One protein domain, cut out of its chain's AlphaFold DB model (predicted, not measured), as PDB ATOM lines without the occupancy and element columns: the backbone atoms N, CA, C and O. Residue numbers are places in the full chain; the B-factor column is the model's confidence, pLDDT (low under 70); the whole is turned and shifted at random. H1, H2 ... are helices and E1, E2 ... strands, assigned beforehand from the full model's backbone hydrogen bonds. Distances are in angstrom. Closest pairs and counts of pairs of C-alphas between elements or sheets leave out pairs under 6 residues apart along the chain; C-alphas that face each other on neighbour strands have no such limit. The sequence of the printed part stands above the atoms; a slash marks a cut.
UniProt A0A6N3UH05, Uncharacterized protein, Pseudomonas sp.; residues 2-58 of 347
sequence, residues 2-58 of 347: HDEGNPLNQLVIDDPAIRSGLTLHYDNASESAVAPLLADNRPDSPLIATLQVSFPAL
ATOM      1  N   HIS A   2      14.341   5.265  40.891       28.12
ATOM      2  CA  HIS A   2      14.476   6.716  40.776       28.12
ATOM      3  C   HIS A   2      15.908   7.053  41.200       28.12
ATOM      4  O   HIS A   2      16.265   6.784  42.346       28.12
ATOM      5  N   ASP A   3      16.717   7.555  40.270       39.88
ATOM      6  CA  ASP A   3      17.850   8.402  40.630       39.88
ATOM      7  C   ASP A   3      17.244   9.632  41.304       39.88
ATOM      8  O   ASP A   3      16.481  10.369  40.676       39.88
ATOM      9  N   GLU A   4      17.506   9.818  42.597       46.31
ATOM     10  CA  GLU A   4      17.374  11.145  43.193       46.31
ATOM     11  C   GLU A   4      18.301  12.053  42.382       46.31
ATOM     12  O   GLU A   4      19.506  11.822  42.308       46.31
ATOM     13  N   GLY A   5      17.684  12.960  41.623       53.62
ATOM     14  CA  GLY A   5      18.296  13.581  40.460       53.62
ATOM     15  C   GLY A   5      19.590  14.304  40.799       53.62
ATOM     16  O   GLY A   5      19.617  15.166  41.670       53.62
ATOM     17  N   ASN A   6      20.645  13.985  40.050       65.56
ATOM     18  CA  ASN A   6      21.828  14.827  39.960       65.56
ATOM     19  C   ASN A   6      21.374  16.284  39.712       65.56
ATOM     20  O   ASN A   6      20.678  16.511  38.714       65.56
ATOM     21  N   PRO A   7      21.743  17.258  40.564       70.00
ATOM     22  CA  PRO A   7      21.304  18.646  40.414       70.00
ATOM     23  C   PRO A   7      21.682  19.225  39.044       70.00
ATOM     24  O   PRO A   7      20.920  19.996  38.469       70.00
ATOM     25  N   LEU A   8      22.791  18.770  38.441       73.25
ATOM     26  CA  LEU A   8      23.151  19.152  37.072       73.25
ATOM     27  C   LEU A   8      22.138  18.668  36.029       73.25
ATOM     28  O   LEU A   8      21.902  19.371  35.053       73.25
ATOM     29  N   ASN A   9      21.533  17.490  36.210       77.62
ATOM     30  CA  ASN A   9      20.517  16.995  35.281       77.62
ATOM     31  C   ASN A   9      19.243  17.841  35.353       77.62
ATOM     32  O   ASN A   9      18.681  18.138  34.307       77.62
ATOM     33  N   GLN A  10      18.814  18.257  36.550       79.12
ATOM     34  CA  GLN A  10      17.666  19.160  36.699       79.12
ATOM     35  C   GLN A  10      17.946  20.520  36.056       79.12
ATOM     36  O   GLN A  10      17.154  20.979  35.242       79.12
ATOM     37  N   LEU A  11      19.136  21.084  36.289       77.94
ATOM     38  CA  LEU A  11      19.538  22.360  35.695       77.94
ATOM     39  C   LEU A  11      19.527  22.340  34.156       77.94
ATOM     40  O   LEU A  11      19.160  23.328  33.529       77.94
ATOM     41  N   VAL A  12      19.929  21.220  33.544       82.56
ATOM     42  CA  VAL A  12      19.916  21.034  32.080       82.56
ATOM     43  C   VAL A  12      18.510  20.746  31.541       82.56
ATOM     44  O   VAL A  12      18.233  21.027  30.375       82.56
ATOM     45  N   ILE A  13      17.618  20.181  32.359       84.25
ATOM     46  CA  ILE A  13      16.205  19.991  32.005       84.25
ATOM     47  C   ILE A  13      15.465  21.334  32.013       84.25
ATOM     48  O   ILE A  13      14.678  21.586  31.100       84.25
ATOM     49  N   ASP A  14      15.738  22.184  33.004       83.25
ATOM     50  CA  ASP A  14      15.084  23.485  33.171       83.25
ATOM     51  C   ASP A  14      15.617  24.537  32.185       83.25
ATOM     52  O   ASP A  14      14.844  25.321  31.631       83.25
ATOM     53  N   ASP A  15      16.927  24.528  31.922       83.12
ATOM     54  CA  ASP A  15      17.590  25.380  30.934       83.12
ATOM     55  C   ASP A  15      18.569  24.542  30.088       83.12
ATOM     56  O   ASP A  15      19.676  24.234  30.553       83.12
ATOM     57  N   PRO A  16      18.188  24.145  28.853       81.00
ATOM     58  CA  PRO A  16      18.951  23.223  28.015       81.00
ATOM     59  C   PRO A  16      20.240  23.858  27.476       81.00
ATOM     60  O   PRO A  16      20.370  24.214  26.304       81.00
ATOM     61  N   ALA A  17      21.243  23.911  28.345       82.81
ATOM     62  CA  ALA A  17      22.611  24.320  28.084       82.81
ATOM     63  C   ALA A  17      23.586  23.266  28.624       82.81
ATOM     64  O   ALA A  17      23.251  22.477  29.502       82.81
ATOM     65  N   ILE A  18      24.817  23.241  28.112       82.88
ATOM     66  CA  ILE A  18      25.864  22.381  28.681       82.88
ATOM     67  C   ILE A  18      26.240  22.930  30.060       82.88
ATOM     68  O   ILE A  18      26.560  24.113  30.191       82.88
ATOM     69  N   ARG A  19      26.230  22.069  31.078       83.19
ATOM     70  CA  ARG A  19      26.603  22.411  32.457       83.19
ATOM     71  C   ARG A  19      27.694  21.465  32.947       83.19
ATOM     72  O   ARG A  19      27.671  20.278  32.635       83.19
ATOM     73  N   SER A  20      28.644  21.978  33.720       80.62
ATOM     74  CA  SER A  20      29.723  21.190  34.322       80.62
ATOM     75  C   SER A  20      30.002  21.657  35.740       80.62
ATOM     76  O   SER A  20      29.924  22.856  36.008       80.62
ATOM     77  N   GLY A  21      30.385  20.738  36.620       74.00
ATOM     78  CA  GLY A  21      30.850  21.084  37.956       74.00
ATOM     79  C   GLY A  21      31.060  19.879  38.861       74.00
ATOM     80  O   GLY A  21      30.867  18.728  38.464       74.00
ATOM     81  N   LEU A  22      31.452  20.164  40.102       73.62
ATOM     82  CA  LEU A  22      31.577  19.153  41.141       73.62
ATOM     83  C   LEU A  22      30.184  18.717  41.600       73.62
ATOM     84  O   LEU A  22      29.421  19.507  42.158       73.62
ATOM     85  N   THR A  23      29.880  17.447  41.366       70.12
ATOM     86  CA  THR A  23      28.676  16.768  41.837       70.12
ATOM     87  C   THR A  23      29.013  15.861  43.002       70.12
ATOM     88  O   THR A  23      29.900  15.010  42.921       70.12
ATOM     89  N   LEU A  24      28.278  16.029  44.090       66.12
ATOM     90  CA  LEU A  24      28.419  15.209  45.281       66.12
ATOM     91  C   LEU A  24      27.331  14.147  45.259       66.12
ATOM     92  O   LEU A  24      26.147  14.467  45.186       66.12
ATOM     93  N   HIS A  25      27.739  12.889  45.318       64.06
ATOM     94  CA  HIS A  25      26.867  11.790  45.692       64.06
ATOM     95  C   HIS A  25      27.137  11.415  47.146       64.06
ATOM     96  O   HIS A  25      28.151  11.768  47.744       64.06
ATOM     97  N   TYR A  26      26.198  10.689  47.739       58.53
ATOM     98  CA  TYR A  26      26.315  10.277  49.130       58.53
ATOM     99  C   TYR A  26      27.554   9.401  49.366       58.53
ATOM    100  O   TYR A  26      28.156   9.464  50.421       58.53
ATOM    101  N   ASP A  27      27.984   8.599  48.404       58.44
ATOM    102  CA  ASP A  27      29.101   7.662  48.550       58.44
ATOM    103  C   ASP A  27      30.381   8.077  47.815       58.44
ATOM    104  O   ASP A  27      31.429   7.472  48.031       58.44
ATOM    105  N   ASN A  28      30.308   9.077  46.941       64.69
ATOM    106  CA  ASN A  28      31.446   9.548  46.168       64.69
ATOM    107  C   ASN A  28      31.270  11.007  45.761       64.69
ATOM    108  O   ASN A  28      30.167  11.548  45.744       64.69
ATOM    109  N   ALA A  29      32.367  11.637  45.374       73.62
ATOM    110  CA  ALA A  29      32.304  12.880  44.639       73.62
ATOM    111  C   ALA A  29      32.811  12.663  43.224       73.62
ATOM    112  O   ALA A  29      33.751  11.906  42.977       73.62
ATOM    113  N   SER A  30      32.178  13.341  42.279       74.75
ATOM    114  CA  SER A  30      32.576  13.293  40.882       74.75
ATOM    115  C   SER A  30      32.491  14.670  40.256       74.75
ATOM    116  O   SER A  30      31.559  15.429  40.508       74.75
ATOM    117  N   GLU A  31      33.464  15.003  39.425       80.69
ATOM    118  CA  GLU A  31      33.334  16.112  38.495       80.69
ATOM    119  C   GLU A  31      32.522  15.619  37.297       80.69
ATOM    120  O   GLU A  31      32.916  14.677  36.605       80.69
ATOM    121  N   SER A  32      31.356  16.220  37.081       82.88
ATOM    122  CA  SER A  32      30.408  15.785  36.061       82.88
ATOM    123  C   SER A  32      30.095  16.911  35.087       82.88
ATOM    124  O   SER A  32      29.954  18.071  35.472       82.88
ATOM    125  N   ALA A  33      29.930  16.555  33.817       84.25
ATOM    126  CA  ALA A  33      29.384  17.420  32.784       84.25
ATOM    127  C   ALA A  33      28.120  16.787  32.201       84.25
ATOM    128  O   ALA A  33      28.104  15.597  31.882       84.25
ATOM    129  N   VAL A  34      27.069  17.588  32.061       86.50
ATOM    130  CA  VAL A  34      25.782  17.187  31.495       86.50
ATOM    131  C   VAL A  34      25.509  18.038  30.261       86.50
ATOM    132  O   VAL A  34      25.545  19.269  30.313       86.50
ATOM    133  N   ALA A  35      25.241  17.374  29.139       87.25
ATOM    134  CA  ALA A  35      24.874  18.009  27.882       87.25
ATOM    135  C   ALA A  35      23.441  17.619  27.475       87.25
ATOM    136  O   ALA A  35      23.095  16.434  27.539       87.25
ATOM    137  N   PRO A  36      22.606  18.574  27.027       89.00
ATOM    138  CA  PRO A  36      21.288  18.268  26.487       89.00
ATOM    139  C   PRO A  36      21.405  17.635  25.094       89.00
ATOM    140  O   PRO A  36      22.188  18.074  24.251       89.00
ATOM    141  N   LEU A  37      20.588  16.620  24.827       88.12
ATOM    142  CA  LEU A  37      20.382  16.035  23.505       88.12
ATOM    143  C   LEU A  37      19.030  16.516  22.977       88.12
ATOM    144  O   LEU A  37      17.974  16.055  23.415       88.12
ATOM    145  N   LEU A  38      19.076  17.466  22.046       89.44
ATOM    146  CA  LEU A  38      17.899  18.051  21.404       89.44
ATOM    147  C   LEU A  38      17.500  17.251  20.157       89.44
ATOM    148  O   LEU A  38      18.337  16.609  19.522       89.44
ATOM    149  N   ALA A  39      16.227  17.322  19.766       88.50
ATOM    150  CA  ALA A  39      15.709  16.615  18.589       88.50
ATOM    151  C   ALA A  39      16.258  17.100  17.237       88.50
ATOM    152  O   ALA A  39      16.169  16.392  16.237       88.50
ATOM    153  N   ASP A  40      16.771  18.326  17.201       87.19
ATOM    154  CA  ASP A  40      17.193  19.062  16.008       87.19
ATOM    155  C   ASP A  40      17.987  20.305  16.450       87.19
ATOM    156  O   ASP A  40      17.859  20.736  17.595       87.19
ATOM    157  N   ASN A  41      18.732  20.933  15.543       79.50
ATOM    158  CA  ASN A  41      19.580  22.111  15.792       79.50
ATOM    159  C   ASN A  41      18.804  23.443  15.863       79.50
ATOM    160  O   ASN A  41      19.386  24.520  15.707       79.50
ATOM    161  N   ARG A  42      17.480  23.396  16.030       85.00
ATOM    162  CA  ARG A  42      16.631  24.592  16.120       85.00
ATOM    163  C   ARG A  42      16.571  25.098  17.568       85.00
ATOM    164  O   ARG A  42      16.563  24.268  18.471       85.00
ATOM    165  N   PRO A  43      16.468  26.421  17.799       73.31
ATOM    166  CA  PRO A  43      16.430  26.991  19.152       73.31
ATOM    167  C   PRO A  43      15.293  26.444  20.029       73.31
ATOM    168  O   PRO A  43      15.488  26.248  21.218       73.31
ATOM    169  N   ASP A  44      14.143  26.128  19.427       80.50
ATOM    170  CA  ASP A  44      12.943  25.645  20.135       80.50
ATOM    171  C   ASP A  44      12.808  24.111  20.096       80.50
ATOM    172  O   ASP A  44      11.712  23.553  20.191       80.50
ATOM    173  N   SER A  45      13.910  23.408  19.832       84.88
ATOM    174  CA  SER A  45      13.895  21.959  19.686       84.88
ATOM    175  C   SER A  45      13.682  21.275  21.041       84.88
ATOM    176  O   SER A  45      14.350  21.636  22.009       84.88
ATOM    177  N   PRO A  46      12.772  20.288  21.149       86.69
ATOM    178  CA  PRO A  46      12.506  19.632  22.421       86.69
ATOM    179  C   PRO A  46      13.716  18.814  22.893       86.69
ATOM    180  O   PRO A  46      14.384  18.142  22.097       86.69
ATOM    181  N   LEU A  47      13.954  18.839  24.206       87.56
ATOM    182  CA  LEU A  47      14.922  17.980  24.883       87.56
ATOM    183  C   LEU A  47      14.459  16.520  24.802       87.56
ATOM    184  O   LEU A  47      13.374  16.178  25.267       87.56
ATOM    185  N   ILE A  48      15.281  15.659  24.203       88.88
ATOM    186  CA  ILE A  48      15.013  14.219  24.089       88.88
ATOM    187  C   ILE A  48      15.663  13.457  25.241       88.88
ATOM    188  O   ILE A  48      15.067  12.527  25.783       88.88
ATOM    189  N   ALA A  49      16.901  13.811  25.581       86.12
ATOM    190  CA  ALA A  49      17.696  13.115  26.585       86.12
ATOM    191  C   ALA A  49      18.803  14.023  27.134       86.12
ATOM    192  O   ALA A  49      19.092  15.075  26.569       86.12
ATOM    193  N   THR A  50      19.461  13.593  28.205       87.44
ATOM    194  CA  THR A  50      20.698  14.199  28.701       87.44
ATOM    195  C   THR A  50      21.841  13.193  28.583       87.44
ATOM    196  O   THR A  50      21.647  11.984  28.721       87.44
ATOM    197  N   LEU A  51      23.041  13.688  28.287       87.00
ATOM    198  CA  LEU A  51      24.274  12.908  28.302       87.00
ATOM    199  C   LEU A  51      25.131  13.385  29.468       87.00
ATOM    200  O   LEU A  51      25.592  14.524  29.457       87.00
ATOM    201  N   GLN A  52      25.360  12.507  30.442       85.00
ATOM    202  CA  GLN A  52      26.236  12.769  31.580       85.00
ATOM    203  C   GLN A  52      27.577  12.051  31.398       85.00
ATOM    204  O   GLN A  52      27.619  10.851  31.122       85.00
ATOM    205  N   VAL A  53      28.670  12.786  31.591       84.38
ATOM    206  CA  VAL A  53      30.033  12.252  31.685       84.38
ATOM    207  C   VAL A  53      30.593  12.649  33.041       84.38
ATOM    208  O   VAL A  53      30.586  13.830  33.377       84.38
ATOM    209  N   SER A  54      31.071  11.672  33.810       81.50
ATOM    210  CA  SER A  54      31.551  11.875  35.180       81.50
ATOM    211  C   SER A  54      32.952  11.303  35.361       81.50
ATOM    212  O   SER A  54      33.237  10.189  34.917       81.50
ATOM    213  N   PHE A  55      33.802  12.056  36.050       78.38
ATOM    214  CA  PHE A  55      35.127  11.651  36.509       78.38
ATOM    215  C   PHE A  55      35.149  11.660  38.040       78.38
ATOM    216  O   PHE A  55      34.481  12.500  38.637       78.38
ATOM    217  N   PRO A  56      35.884  10.756  38.703       74.31
ATOM    218  CA  PRO A  56      36.042  10.818  40.155       74.31
ATOM    219  C   PRO A  56      36.671  12.160  40.564       74.31
ATOM    220  O   PRO A  56      37.600  12.630  39.906       74.31
ATOM    221  N   ALA A  57      36.146  12.785  41.621       72.94
ATOM    222  CA  ALA A  57      36.586  14.111  42.062       72.94
ATOM    223  C   ALA A  57      38.016  14.086  42.609       72.94
ATOM    224  O   ALA A  57      38.789  15.017  42.384       72.94
ATOM    225  N   LEU A  58      38.381  13.007  43.303       71.94
ATOM    226  CA  LEU A  58      39.766  12.701  43.609       71.94
ATOM    227  C   LEU A  58      40.260  11.626  42.643       71.94
ATOM    228  O   LEU A  58      39.769  10.503  42.612       71.94
TER     229      LEU A  58
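This is residues 2 to 58 of the 347 residues of an uncharacterized protein of Pseudomonas sp. (UniProt A0A6N3UH05). A long, strongly twisted ribbon of three antiparallel strands has one short helix, H1, packed on one face; the other face is bare of named elements. The printed part has 57 residues, in the order H1, E1, E2, E3, and the class is mixed, helices and strands. The strands form a meander, each the antiparallel neighbour of the one before. The whole is elongated, 38 by 22 by 13 A, and only just compact, close to loose, with a radius of gyration of the C-alphas of 12.2 A.

H1, residues 7 to 14, begins at C-alpha 7 (21.304, 18.646, 40.414). E1 is residues 19 to 24. E2, residues 29 to 38, spans 27.8 A. E3, residues 47 to 56, spans 27.0 A and ends at C-alpha 56 (36.042, 10.818, 40.155).

Hairpin E1 and E2 has N 21 and O 32 at 2.9 A. Hairpin E2 and E3 has N 33 and O 53 at 2.8 A. H1 is on the sheet; its closest C-alphas to E2 are those of Val 12 and Pro 36, 6.4 A apart. In H1 every O i to N i+4 pair is within hydrogen-bond range.

The printed part has no cut and no long link. Residues 2 to 6 and 24 to 28 have pLDDT under 70.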